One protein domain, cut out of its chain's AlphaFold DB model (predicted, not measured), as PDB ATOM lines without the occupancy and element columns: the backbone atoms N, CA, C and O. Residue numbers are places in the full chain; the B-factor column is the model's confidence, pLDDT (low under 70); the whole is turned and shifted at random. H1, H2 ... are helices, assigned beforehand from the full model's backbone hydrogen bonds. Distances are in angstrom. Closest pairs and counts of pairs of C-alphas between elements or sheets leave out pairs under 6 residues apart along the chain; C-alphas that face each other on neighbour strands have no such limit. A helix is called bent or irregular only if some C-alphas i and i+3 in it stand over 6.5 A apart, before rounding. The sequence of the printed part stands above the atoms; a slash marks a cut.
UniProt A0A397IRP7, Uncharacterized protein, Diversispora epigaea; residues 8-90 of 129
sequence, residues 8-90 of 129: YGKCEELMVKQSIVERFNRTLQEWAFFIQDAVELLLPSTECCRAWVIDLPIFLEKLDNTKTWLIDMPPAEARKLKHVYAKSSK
ATOM      1  N   TYR A   8     -66.460   3.550 -42.926       50.62
ATOM      2  CA  TYR A   8     -65.612   4.204 -43.937       50.62
ATOM      3  C   TYR A   8     -64.966   5.530 -43.483       50.62
ATOM      4  O   TYR A   8     -63.781   5.727 -43.727       50.62
ATOM      5  N   GLY A   9     -65.675   6.391 -42.741       52.62
ATOM      6  CA  GLY A   9     -65.103   7.656 -42.243       52.62
ATOM      7  C   GLY A   9     -64.149   7.508 -41.047       52.62
ATOM      8  O   GLY A   9     -63.196   8.266 -40.907       52.62
ATOM      9  N   LYS A  10     -64.365   6.504 -40.188       53.31
ATOM     10  CA  LYS A  10     -63.516   6.234 -39.011       53.31
ATOM     11  C   LYS A  10     -62.283   5.401 -39.386       53.31
ATOM     12  O   LYS A  10     -61.246   5.506 -38.736       53.31
ATOM     13  N   CYS A  11     -62.396   4.598 -40.446       55.69
ATOM     14  CA  CYS A  11     -61.312   3.809 -41.017       55.69
ATOM     15  C   CYS A  11     -60.192   4.689 -41.565       55.69
ATOM     16  O   CYS A  11     -59.036   4.374 -41.321       55.69
ATOM     17  N   GLU A  12     -60.499   5.797 -42.242       55.06
ATOM     18  CA  GLU A  12     -59.470   6.640 -42.860       55.06
ATOM     19  C   GLU A  12     -58.544   7.288 -41.812       55.06
ATOM     20  O   GLU A  12     -57.322   7.178 -41.907       55.06
ATOM     21  N   GLU A  13     -59.099   7.848 -40.729       59.56
ATOM     22  CA  GLU A  13     -58.295   8.366 -39.611       59.56
ATOM     23  C   GLU A  13     -57.458   7.276 -38.921       59.56
ATOM     24  O   GLU A  13     -56.321   7.523 -38.507       59.56
ATOM     25  N   LEU A  14     -58.014   6.070 -38.770       60.78
ATOM     26  CA  LEU A  14     -57.308   4.935 -38.172       60.78
ATOM     27  C   LEU A  14     -56.188   4.419 -39.085       60.78
ATOM     28  O   LEU A  14     -55.102   4.112 -38.590       60.78
ATOM     29  N   MET A  15     -56.412   4.391 -40.399       61.34
ATOM     30  CA  MET A  15     -55.418   4.020 -41.408       61.34
ATOM     31  C   MET A  15     -54.269   5.031 -41.455       61.34
ATOM     32  O   MET A  15     -53.104   4.632 -41.476       61.34
ATOM     33  N   VAL A  16     -54.558   6.336 -41.378       63.69
ATOM     34  CA  VAL A  16     -53.518   7.375 -41.287       63.69
ATOM     35  C   VAL A  16     -52.690   7.198 -40.014       63.69
ATOM     36  O   VAL A  16     -51.460   7.179 -40.085       63.69
ATOM     37  N   LYS A  17     -53.333   6.987 -38.857       71.06
ATOM     38  CA  LYS A  17     -52.627   6.742 -37.587       71.06
ATOM     39  C   LYS A  17     -51.735   5.501 -37.651       71.06
ATOM     40  O   LYS A  17     -50.593   5.568 -37.200       71.06
ATOM     41  N   GLN A  18     -52.209   4.404 -38.244       77.62
ATOM     42  CA  GLN A  18     -51.395   3.200 -38.439       77.62
ATOM     43  C   GLN A  18     -50.213   3.448 -39.377       77.62
ATOM     44  O   GLN A  18     -49.086   3.123 -39.011       77.62
ATOM     45  N   SER A  19     -50.425   4.107 -40.519       76.19
ATOM     46  CA  SER A  19     -49.348   4.378 -41.482       76.19
ATOM     47  C   SER A  19     -48.202   5.215 -40.891       76.19
ATOM     48  O   SER A  19     -47.032   5.003 -41.222       76.19
ATOM     49  N   ILE A  20     -48.513   6.138 -39.971       79.94
ATOM     50  CA  ILE A  20     -47.511   6.936 -39.253       79.94
ATOM     51  C   ILE A  20     -46.682   6.046 -38.323       79.94
ATOM     52  O   ILE A  20     -45.451   6.128 -38.331       79.94
ATOM     53  N   VAL A  21     -47.341   5.183 -37.546       85.62
ATOM     54  CA  VAL A  21     -46.671   4.247 -36.628       85.62
ATOM     55  C   VAL A  21     -45.804   3.254 -37.401       85.62
ATOM     56  O   VAL A  21     -44.654   3.029 -37.032       85.62
ATOM     57  N   GLU A  22     -46.302   2.711 -38.510       88.06
ATOM     58  CA  GLU A  22     -45.538   1.814 -39.380       88.06
ATOM     59  C   GLU A  22     -44.295   2.496 -39.951       88.06
ATOM     60  O   GLU A  22     -43.204   1.919 -39.938       88.06
ATOM     61  N   ARG A  23     -44.428   3.746 -40.413       87.56
ATOM     62  CA  ARG A  23     -43.290   4.507 -40.931       87.56
ATOM     63  C   ARG A  23     -42.237   4.747 -39.851       87.56
ATOM     64  O   ARG A  23     -41.052   4.605 -40.140       87.56
ATOM     65  N   PHE A  24     -42.664   5.084 -38.638       87.00
ATOM     66  CA  PHE A  24     -41.769   5.249 -37.496       87.00
ATOM     67  C   PHE A  24     -41.049   3.942 -37.143       87.00
ATOM     68  O   PHE A  24     -39.822   3.931 -37.046       87.00
ATOM     69  N   ASN A  25     -41.786   2.832 -37.043       89.00
ATOM     70  CA  ASN A  25     -41.217   1.515 -36.759       89.00
ATOM     71  C   ASN A  25     -40.186   1.103 -37.813       89.00
ATOM     72  O   ASN A  25     -39.128   0.586 -37.461       89.00
ATOM     73  N   ARG A  26     -40.450   1.382 -39.094       92.00
ATOM     74  CA  ARG A  26     -39.488   1.113 -40.166       92.00
ATOM     75  C   ARG A  26     -38.207   1.933 -40.006       92.00
ATOM     76  O   ARG A  26     -37.122   1.376 -40.108       92.00
ATOM     77  N   THR A  27     -38.317   3.228 -39.710       88.88
ATOM     78  CA  THR A  27     -37.142   4.085 -39.475       88.88
ATOM     79  C   THR A  27     -36.338   3.639 -38.252       88.88
ATOM     80  O   THR A  27     -35.110   3.648 -38.301       88.88
ATOM     81  N   LEU A  28     -37.005   3.200 -37.179       89.56
ATOM     82  CA  LEU A  28     -36.333   2.602 -36.022       89.56
ATOM     83  C   LEU A  28     -35.584   1.318 -36.389       89.56
ATOM     84  O   LEU A  28     -34.441   1.143 -35.977       89.56
ATOM     85  N   GLN A  29     -36.217   0.433 -37.162       90.44
ATOM     86  CA  GLN A  29     -35.606  -0.820 -37.607       90.44
ATOM     87  C   GLN A  29     -34.375  -0.566 -38.479       90.44
ATOM     88  O   GLN A  29     -33.318  -1.116 -38.195       90.44
ATOM     89  N   GLU A  30     -34.486   0.296 -39.494       90.94
ATOM     90  CA  GLU A  30     -33.368   0.668 -40.374       90.94
ATOM     91  C   GLU A  30     -32.165   1.186 -39.570       90.94
ATOM     92  O   GLU A  30     -31.029   0.778 -39.807       90.94
ATOM     93  N   TRP A  31     -32.414   2.044 -38.576       90.75
ATOM     94  CA  TRP A  31     -31.368   2.561 -37.696       90.75
ATOM     95  C   TRP A  31     -30.756   1.480 -36.793       90.75
ATOM     96  O   TRP A  31     -29.533   1.408 -36.666       90.75
ATOM     97  N   ALA A  32     -31.586   0.623 -36.192       88.69
ATOM     98  CA  ALA A  32     -31.111  -0.455 -35.328       88.69
ATOM     99  C   ALA A  32     -30.237  -1.450 -36.105       88.69
ATOM    100  O   ALA A  32     -29.160  -1.811 -35.631       88.69
ATOM    101  N   PHE A  33     -30.651  -1.823 -37.323       88.56
ATOM    102  CA  PHE A  33     -29.864  -2.686 -38.204       88.56
ATOM    103  C   PHE A  33     -28.538  -2.047 -38.598       88.56
ATOM    104  O   PHE A  33     -27.524  -2.733 -38.596       88.56
ATOM    105  N   PHE A  34     -28.518  -0.742 -38.877       88.06
ATOM    106  CA  PHE A  34     -27.276  -0.037 -39.195       88.06
ATOM    107  C   PHE A  34     -26.250  -0.110 -38.051       88.06
ATOM    108  O   PHE A  34     -25.075  -0.371 -38.295       88.06
ATOM    109  N   ILE A  35     -26.681   0.085 -36.800       87.12
ATOM    110  CA  ILE A  35     -25.789  -0.048 -35.633       87.12
ATOM    111  C   ILE A  35     -25.370  -1.495 -35.428       87.12
ATOM    112  O   ILE A  35     -24.204  -1.762 -35.139       87.12
ATOM    113  N   GLN A  36     -26.320  -2.422 -35.548       86.12
ATOM    114  CA  GLN A  36     -26.042  -3.839 -35.399       86.12
ATOM    115  C   GLN A  36     -24.964  -4.282 -36.393       86.12
ATOM    116  O   GLN A  36     -23.947  -4.804 -35.958       86.12
ATOM    117  N   ASP A  37     -25.132  -3.967 -37.676       86.19
ATOM    118  CA  ASP A  37     -24.188  -4.304 -38.745       86.19
ATOM    119  C   ASP A  37     -22.804  -3.670 -38.511       86.19
ATOM    120  O   ASP A  37     -21.778  -4.349 -38.554       86.19
ATOM    121  N   ALA A  38     -22.760  -2.383 -38.146       86.75
ATOM    122  CA  ALA A  38     -21.505  -1.680 -37.882       86.75
ATOM    123  C   ALA A  38     -20.712  -2.266 -36.697       86.75
ATOM    124  O   ALA A  38     -19.480  -2.270 -36.719       86.75
ATOM    125  N   VAL A  39     -21.404  -2.736 -35.655       86.12
ATOM    126  CA  VAL A  39     -20.776  -3.279 -34.443       86.12
ATOM    127  C   VAL A  39     -20.463  -4.769 -34.592       86.12
ATOM    128  O   VAL A  39     -19.407  -5.209 -34.143       86.12
ATOM    129  N   GLU A  40     -21.329  -5.550 -35.240       85.25
ATOM    130  CA  GLU A  40     -21.114  -6.989 -35.456       85.25
ATOM    131  C   GLU A  40     -19.897  -7.273 -36.338       85.25
ATOM    132  O   GLU A  40     -19.198  -8.252 -36.093       85.25
ATOM    133  N   LEU A  41     -19.559  -6.380 -37.276       84.62
ATOM    134  CA  LEU A  41     -18.307  -6.454 -38.042       84.62
ATOM    135  C   LEU A  41     -17.041  -6.424 -37.167       84.62
ATOM    136  O   LEU A  41     -15.976  -6.851 -37.614       84.62
ATOM    137  N   LEU A  42     -17.135  -5.897 -35.945       85.25
ATOM    138  CA  LEU A  42     -16.017  -5.745 -35.013       85.25
ATOM    139  C   LEU A  42     -16.048  -6.769 -33.870       85.25
ATOM    140  O   LEU A  42     -15.064  -6.882 -33.136       85.25
ATOM    141  N   LEU A  43     -17.155  -7.497 -33.700       83.88
ATOM    142  CA  LEU A  43     -17.338  -8.447 -32.607       83.88
ATOM    143  C   LEU A  43     -16.935  -9.873 -33.017       83.88
ATOM    144  O   LEU A  43     -17.122 -10.284 -34.163       83.88
ATOM    145  N   PRO A  44     -16.403 -10.674 -32.079       82.56
ATOM    146  CA  PRO A  44     -16.237 -12.104 -32.298       82.56
ATOM    147  C   PRO A  44     -17.606 -12.789 -32.441       82.56
ATOM    148  O   PRO A  44     -18.580 -12.395 -31.805       82.56
ATOM    149  N   SER A  45     -17.670 -13.876 -33.216       76.75
ATOM    150  CA  SER A  45     -18.914 -14.608 -33.534       76.75
ATOM    151  C   SER A  45     -19.658 -15.206 -32.329       76.75
ATOM    152  O   SER A  45     -20.766 -15.719 -32.473       76.75
ATOM    153  N   THR A  46     -19.054 -15.163 -31.143       79.56
ATOM    154  CA  THR A  46     -19.634 -15.592 -29.866       79.56
ATOM    155  C   THR A  46     -20.445 -14.508 -29.157       79.56
ATOM    156  O   THR A  46     -21.161 -14.823 -28.208       79.56
ATOM    157  N   GLU A  47     -20.336 -13.247 -29.579       78.88
ATOM    158  CA  GLU A  47     -21.006 -12.108 -28.951       78.88
ATOM    159  C   GLU A  47     -22.097 -11.536 -29.864       78.88
ATOM    160  O   GLU A  47     -21.916 -11.398 -31.068       78.88
ATOM    161  N   CYS A  48     -23.248 -11.185 -29.283       73.38
ATOM    162  CA  CYS A  48     -24.335 -10.525 -30.009       73.38
ATOM    163  C   CYS A  48     -24.342  -9.028 -29.699       73.38
ATOM    164  O   CYS A  48     -24.267  -8.629 -28.531       73.38
ATOM    165  N   CYS A  49     -24.526  -8.196 -30.724       78.62
ATOM    166  CA  CYS A  49     -24.616  -6.754 -30.541       78.62
ATOM    167  C   CYS A  49     -25.872  -6.367 -29.737       78.62
ATOM    168  O   CYS A  49     -27.007  -6.672 -30.106       78.62
ATOM    169  N   ARG A  50     -25.662  -5.647 -28.627       82.81
ATOM    170  CA  ARG A  50     -26.720  -4.968 -27.852       82.81
ATOM    171  C   ARG A  50     -26.583  -3.444 -27.869       82.81
ATOM    172  O   ARG A  50     -27.321  -2.765 -27.158       82.81
ATOM    173  N   ALA A  51     -25.661  -2.908 -28.669       84.44
ATOM    174  CA  ALA A  51     -25.366  -1.477 -28.723       84.44
ATOM    175  C   ALA A  51     -26.606  -0.655 -29.104       84.44
ATOM    176  O   ALA A  51     -26.921   0.320 -28.435       84.44
ATOM    177  N   TRP A  52     -27.402  -1.128 -30.070       84.56
ATOM    178  CA  TRP A  52     -28.634  -0.448 -30.482       84.56
ATOM    179  C   TRP A  52     -29.666  -0.296 -29.346       84.56
ATOM    180  O   TRP A  52     -30.434   0.661 -29.355       84.56
ATOM    181  N   VAL A  53     -29.682  -1.199 -28.352       86.81
ATOM    182  CA  VAL A  53     -30.565  -1.095 -27.172       86.81
ATOM    183  C   VAL A  53     -30.084   0.015 -26.238       86.81
ATOM    184  O   VAL A  53     -30.898   0.770 -25.709       86.81
ATOM    185  N   ILE A  54     -28.767   0.112 -26.043       88.12
ATOM    186  CA  ILE A  54     -28.130   1.132 -25.198       88.12
ATOM    187  C   ILE A  54     -28.255   2.515 -25.845       88.12
ATOM    188  O   ILE A  54     -28.527   3.490 -25.150       88.12
ATOM    189  N   ASP A  55     -28.132   2.584 -27.169       89.81
ATOM    190  CA  ASP A  55     -28.164   3.829 -27.937       89.81
ATOM    191  C   ASP A  55     -29.591   4.300 -28.263       89.81
ATOM    192  O   ASP A  55     -29.788   5.431 -28.714       89.81
ATOM    193  N   LEU A  56     -30.608   3.461 -28.030       89.62
ATOM    194  CA  LEU A  56     -32.005   3.777 -28.342       89.62
ATOM    195  C   LEU A  56     -32.484   5.096 -27.701       89.62
ATOM    196  O   LEU A  56     -33.101   5.895 -28.411       89.62
ATOM    197  N   PRO A  57     -32.206   5.395 -26.414       91.81
ATOM    198  CA  PRO A  57     -32.585   6.673 -25.816       91.81
ATOM    199  C   PRO A  57     -31.935   7.868 -26.521       91.81
ATOM    200  O   PRO A  57     -32.609   8.867 -26.765       91.81
ATOM    201  N   ILE A  58     -30.661   7.744 -26.914       90.81
ATOM    202  CA  ILE A  58     -29.914   8.790 -27.629       90.81
ATOM    203  C   ILE A  58     -30.557   9.048 -28.995       90.81
ATOM    204  O   ILE A  58     -30.723  10.195 -29.414       90.81
ATOM    205  N   PHE A  59     -30.961   7.986 -29.693       88.88
ATOM    206  CA  PHE A  59     -31.669   8.106 -30.963       88.88
ATOM    207  C   PHE A  59     -33.025   8.793 -30.817       88.88
ATOM    208  O   PHE A  59     -33.336   9.688 -31.603       88.88
ATOM    209  N   LEU A  60     -33.822   8.400 -29.821       90.38
ATOM    210  CA  LEU A  60     -35.130   9.006 -29.572       90.38
ATOM    211  C   LEU A  60     -34.997  10.490 -29.224       90.38
ATOM    212  O   LEU A  60     -35.710  11.316 -29.793       90.38
ATOM    213  N   GLU A  61     -34.037  10.839 -28.366       92.31
ATOM    214  CA  GLU A  61     -33.728  12.230 -28.032       92.31
ATOM    215  C   GLU A  61     -33.313  13.024 -29.276       92.31
ATOM    216  O   GLU A  61     -33.804  14.131 -29.515       92.31
ATOM    217  N   LYS A  62     -32.451  12.448 -30.121       91.19
ATOM    218  CA  LYS A  62     -32.064  13.067 -31.389       91.19
ATOM    219  C   LYS A  62     -33.274  13.265 -32.297       91.19
ATOM    220  O   LYS A  62     -33.406  14.336 -32.883       91.19
ATOM    221  N   LEU A  63     -34.154  12.277 -32.424       88.62
ATOM    222  CA  LEU A  63     -35.328  12.351 -33.293       88.62
ATOM    223  C   LEU A  63     -36.311  13.440 -32.839       88.62
ATOM    224  O   LEU A  63     -36.807  14.192 -33.678       88.62
ATOM    225  N   ASP A  64     -36.529  13.578 -31.532       90.62
ATOM    226  CA  ASP A  64     -37.410  14.607 -30.966       90.62
ATOM    227  C   ASP A  64     -36.824  16.029 -31.076       90.62
ATOM    228  O   ASP A  64     -37.580  16.999 -31.202       90.62
ATOM    229  N   ASN A  65     -35.495  16.163 -31.080       93.12
ATOM    230  CA  ASN A  65     -34.804  17.457 -31.138       93.12
ATOM    231  C   ASN A  65     -34.310  17.848 -32.545       93.12
ATOM    232  O   ASN A  65     -33.911  18.992 -32.768       93.12
ATOM    233  N   THR A  66     -34.345  16.937 -33.521       91.69
ATOM    234  CA  THR A  66     -33.896  17.232 -34.888       91.69
ATOM    235  C   THR A  66     -34.998  17.919 -35.683       91.69
ATOM    236  O   THR A  66     -36.137  17.459 -35.755       91.69
ATOM    237  N   LYS A  67     -34.635  19.013 -36.354       90.38
ATOM    238  CA  LYS A  67     -35.521  19.737 -37.263       90.38
ATOM    239  C   LYS A  67     -35.977  18.826 -38.407       90.38
ATOM    240  O   LYS A  67     -35.155  18.336 -39.181       90.38
ATOM    241  N   THR A  68     -37.283  18.616 -38.544       86.25
ATOM    242  CA  THR A  68     -37.827  17.818 -39.655       86.25
ATOM    243  C   THR A  68     -38.035  18.683 -40.892       86.25
ATOM    244  O   THR A  68     -38.419  19.841 -40.779       86.25
ATOM    245  N   TRP A  69     -37.832  18.136 -42.092       84.31
ATOM    246  CA  TRP A  69     -38.021  18.900 -43.334       84.31
ATOM    247  C   TRP A  69     -39.474  19.360 -43.544       84.31
ATOM    248  O   TRP A  69     -39.715  20.468 -44.017       84.31
ATOM    249  N   LEU A  70     -40.441  18.518 -43.160       84.25
ATOM    250  CA  LEU A  70     -41.870  18.794 -43.327       84.25
ATOM    251  C   LEU A  70     -42.329  19.978 -42.482       84.25
ATOM    252  O   LEU A  70     -43.077  20.813 -42.967       84.25
ATOM    253  N   ILE A  71     -41.908  20.047 -41.225       86.75
ATOM    254  CA  ILE A  71     -42.400  21.070 -40.299       86.75
ATOM    255  C   ILE A  71     -41.403  22.228 -40.189       86.75
ATOM    256  O   ILE A  71     -41.756  23.338 -39.812       86.75
ATOM    257  N   ASP A  72     -40.147  21.985 -40.561       88.81
ATOM    258  CA  ASP A  72     -39.049  22.922 -40.377       88.81
ATOM    259  C   ASP A  72     -38.911  23.341 -38.901       88.81
ATOM    260  O   ASP A  72     -38.544  24.470 -38.583       88.81
ATOM    261  N   MET A  73     -39.188  22.407 -37.987       92.19
ATOM    262  CA  MET A  73     -38.984  22.559 -36.547       92.19
ATOM    263  C   MET A  73     -38.751  21.189 -35.878       92.19
ATOM    264  O   MET A  73     -39.096  20.155 -36.474       92.19
ATOM    265  N   PRO A  74     -38.176  21.159 -34.663       93.12
ATOM    266  CA  PRO A  74     -38.074  19.948 -33.852       93.12
ATOM    267  C   PRO A  74     -39.451  19.434 -33.393       93.12
ATOM    268  O   PRO A  74     -40.272  20.233 -32.928       93.12
ATOM    269  N   PRO A  75     -39.723  18.117 -33.450       90.81
ATOM    270  CA  PRO A  75     -40.964  17.534 -32.934       90.81
ATOM    271  C   PRO A  75     -41.274  17.893 -31.472       90.81
ATOM    272  O   PRO A  75     -42.438  18.126 -31.133       90.81
ATOM    273  N   ALA A  76     -40.252  17.992 -30.615       93.19
ATOM    274  CA  ALA A  76     -40.402  18.376 -29.211       93.19
ATOM    275  C   ALA A  76     -40.973  19.793 -29.034       93.19
ATOM    276  O   ALA A  76     -41.737  20.055 -28.101       93.19
ATOM    277  N   GLU A  77     -40.629  20.712 -29.935       92.88
ATOM    278  CA  GLU A  77     -41.185  22.064 -29.962       92.88
ATOM    279  C   GLU A  77     -42.571  22.075 -30.611       92.88
ATOM    280  O   GLU A  77     -43.494  22.687 -30.073       92.88
ATOM    281  N   ALA A  78     -42.745  21.333 -31.709       90.25
ATOM    282  CA  ALA A  78     -44.017  21.218 -32.424       90.25
ATOM    283  C   ALA A  78     -45.151  20.729 -31.510       90.25
ATOM    284  O   ALA A  78     -46.254  21.269 -31.543       90.25
ATOM    285  N   ARG A  79     -44.865  19.754 -30.637       89.19
ATOM    286  CA  ARG A  79     -45.835  19.172 -29.692       89.19
ATOM    287  C   ARG A  79     -46.373  20.184 -28.672       89.19
ATOM    288  O   ARG A  79     -47.454  19.978 -28.130       89.19
ATOM    289  N   LYS A  80     -45.632  21.265 -28.398       93.50
ATOM    290  CA  LYS A  80     -46.050  22.334 -27.472       93.50
ATOM    291  C   LYS A  80     -47.022  23.323 -28.124       93.50
ATOM    292  O   LYS A  80     -47.689  24.076 -27.416       93.50
ATOM    293  N   LEU A  81     -47.099  23.347 -29.454       91.69
ATOM    294  CA  LEU A  81     -47.972  24.245 -30.202       91.69
ATOM    295  C   LEU A  81     -49.359  23.625 -30.397       91.69
ATOM    296  O   LEU A  81     -49.502  22.421 -30.579       91.69
ATOM    297  N   LYS A  82     -50.402  24.466 -30.408       90.81
ATOM    298  CA  LYS A  82     -51.774  24.016 -30.714       90.81
ATOM    299  C   LYS A  82     -51.955  23.640 -32.184       90.81
ATOM    300  O   LYS A  82     -52.739  22.753 -32.491       90.81
ATOM    301  N   HIS A  83     -51.272  24.354 -33.076       86.75
ATOM    302  CA  HIS A  83     -51.326  24.146 -34.517       86.75
ATOM    303  C   HIS A  83     -49.924  24.293 -35.087       86.75
ATOM    304  O   HIS A  83     -49.150  25.143 -34.646       86.75
ATOM    305  N   VAL A  84     -49.624  23.459 -36.073       86.12
ATOM    306  CA  VAL A  84     -48.321  23.376 -36.716       86.12
ATOM    307  C   VAL A  84     -48.560  23.341 -38.218       86.12
ATOM    308  O   VAL A  84     -49.287  22.480 -38.713       86.12
ATOM    309  N   TYR A  85     -47.971  24.286 -38.944       84.25
ATOM    310  CA  TYR A  85     -48.051  24.312 -40.401       84.25
ATOM    311  C   TYR A  85     -46.974  23.395 -40.982       84.25
ATOM    312  O   TYR A  85     -45.796  23.542 -40.668       84.25
ATOM    313  N   ALA A  86     -47.378  22.453 -41.834       81.56
ATOM    314  CA  ALA A  86     -46.465  21.549 -42.524       81.56
ATOM    315  C   ALA A  86     -46.300  21.959 -43.994       81.56
ATOM    316  O   ALA A  86     -47.268  22.290 -44.682       81.56
ATOM    317  N   LYS A  87     -45.064  21.895 -44.487       82.69
ATOM    318  CA  LYS A  87     -44.722  21.956 -45.910       82.69
ATOM    319  C   LYS A  87     -45.275  20.719 -46.622       82.69
ATOM    320  O   LYS A  87     -45.430  19.649 -46.029       82.69
ATOM    321  N   SER A  88     -45.561  20.849 -47.917       71.00
ATOM    322  CA  SER A  88     -46.034  19.715 -48.711       71.00
ATOM    323  C   SER A  88     -44.944  18.646 -48.830       71.00
ATOM    324  O   SER A  88     -43.799  18.944 -49.154       71.00
ATOM    325  N   SER A  89     -45.304  17.378 -48.611       66.94
ATOM    326  CA  SER A  89     -44.359  16.249 -48.680       66.94
ATOM    327  C   SER A  89     -43.789  16.004 -50.077       66.94
ATOM    328  O   SER A  89     -42.718  15.420 -50.229       66.94
ATOM    329  N   LYS A  90     -44.515  16.445 -51.105       70.88
ATOM    330  CA  LYS A  90     -44.140  16.362 -52.513       70.88
ATOM    331  C   LYS A  90     -44.074  17.787 -53.072       70.88
ATOM    332  O   LYS A  90     -44.994  18.567 -52.797       70.88
TER     333      LYS A  90
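This is residues 8 to 90 of the 129 residues of an uncharacterized protein of Diversispora epigaea (UniProt A0A397IRP7). A long helix, H1, and a shorter one, H2, make an open V: they meet near the last residues of H1 and the first residues of H2, and from there H2 folds back. The free arm of the V is H1, of which residues 8 to 27 stick out with nothing packed on them; the other arm runs from H2 to the small helix H3 and a last stretch without a named element, residues 79 to 90. The printed part has 83 residues with three named helices in the order H1, H2, H3, no named strand, and the class is all helix. The whole is loose, with a radius of gyration of the C-alphas of 17.1 A, and elongated, spanning 52 by 31 by 23 A.

H1 takes residues 8 to 40 and measures 46.7 A from first to last C-alpha, from C-alpha 8 at (-65.612, 4.204, -43.937) to C-alpha 40 at (-21.114, -6.989, -35.456). H2 takes residues 51 to 65 and measures 21.3 A. It is irregular: C-alphas 54 and 57 are 7.1 A apart. H3 takes residues 75 to 78, with C-alpha 78 at (-44.017, 21.218, -32.424).

H1 touches H2 with residues 32 to 39 alone, and H2 touches H1 with residues 51 to 52 alone. Their closest C-alphas, those of Ala 32 and Trp 52, are 5.4 A apart. The two helices stand at a steep tilt of 50 degrees and run opposite ways. H2 touches H3 with residues 63 to 65 alone, and the closest C-alphas, those of Asp 64 and Pro 75, are 5.0 A apart. H1 and H3 are apart. Of the pairs of O i and N i+4, 27 of 29 are within hydrogen-bond range in H1 and 9 of 11 in H2, while H3, with four residues, is too short for such a pair.

The two C-alphas farthest apart are those of Gly 9 and Pro 44, at 53.6 A. The printed part has no cut. The link from H1 to H2, 10 residues, and the link from H2 to H3, 9 residues, are both short but not tight. Residues 42 to 47 stand free. The C-alphas of residues 79 to 90 lie 16 to 22 A from the mean of the C-alphas. The mean pLDDT of the printed part is 83.0, and the residues under 70 are 8 to 16 and 89.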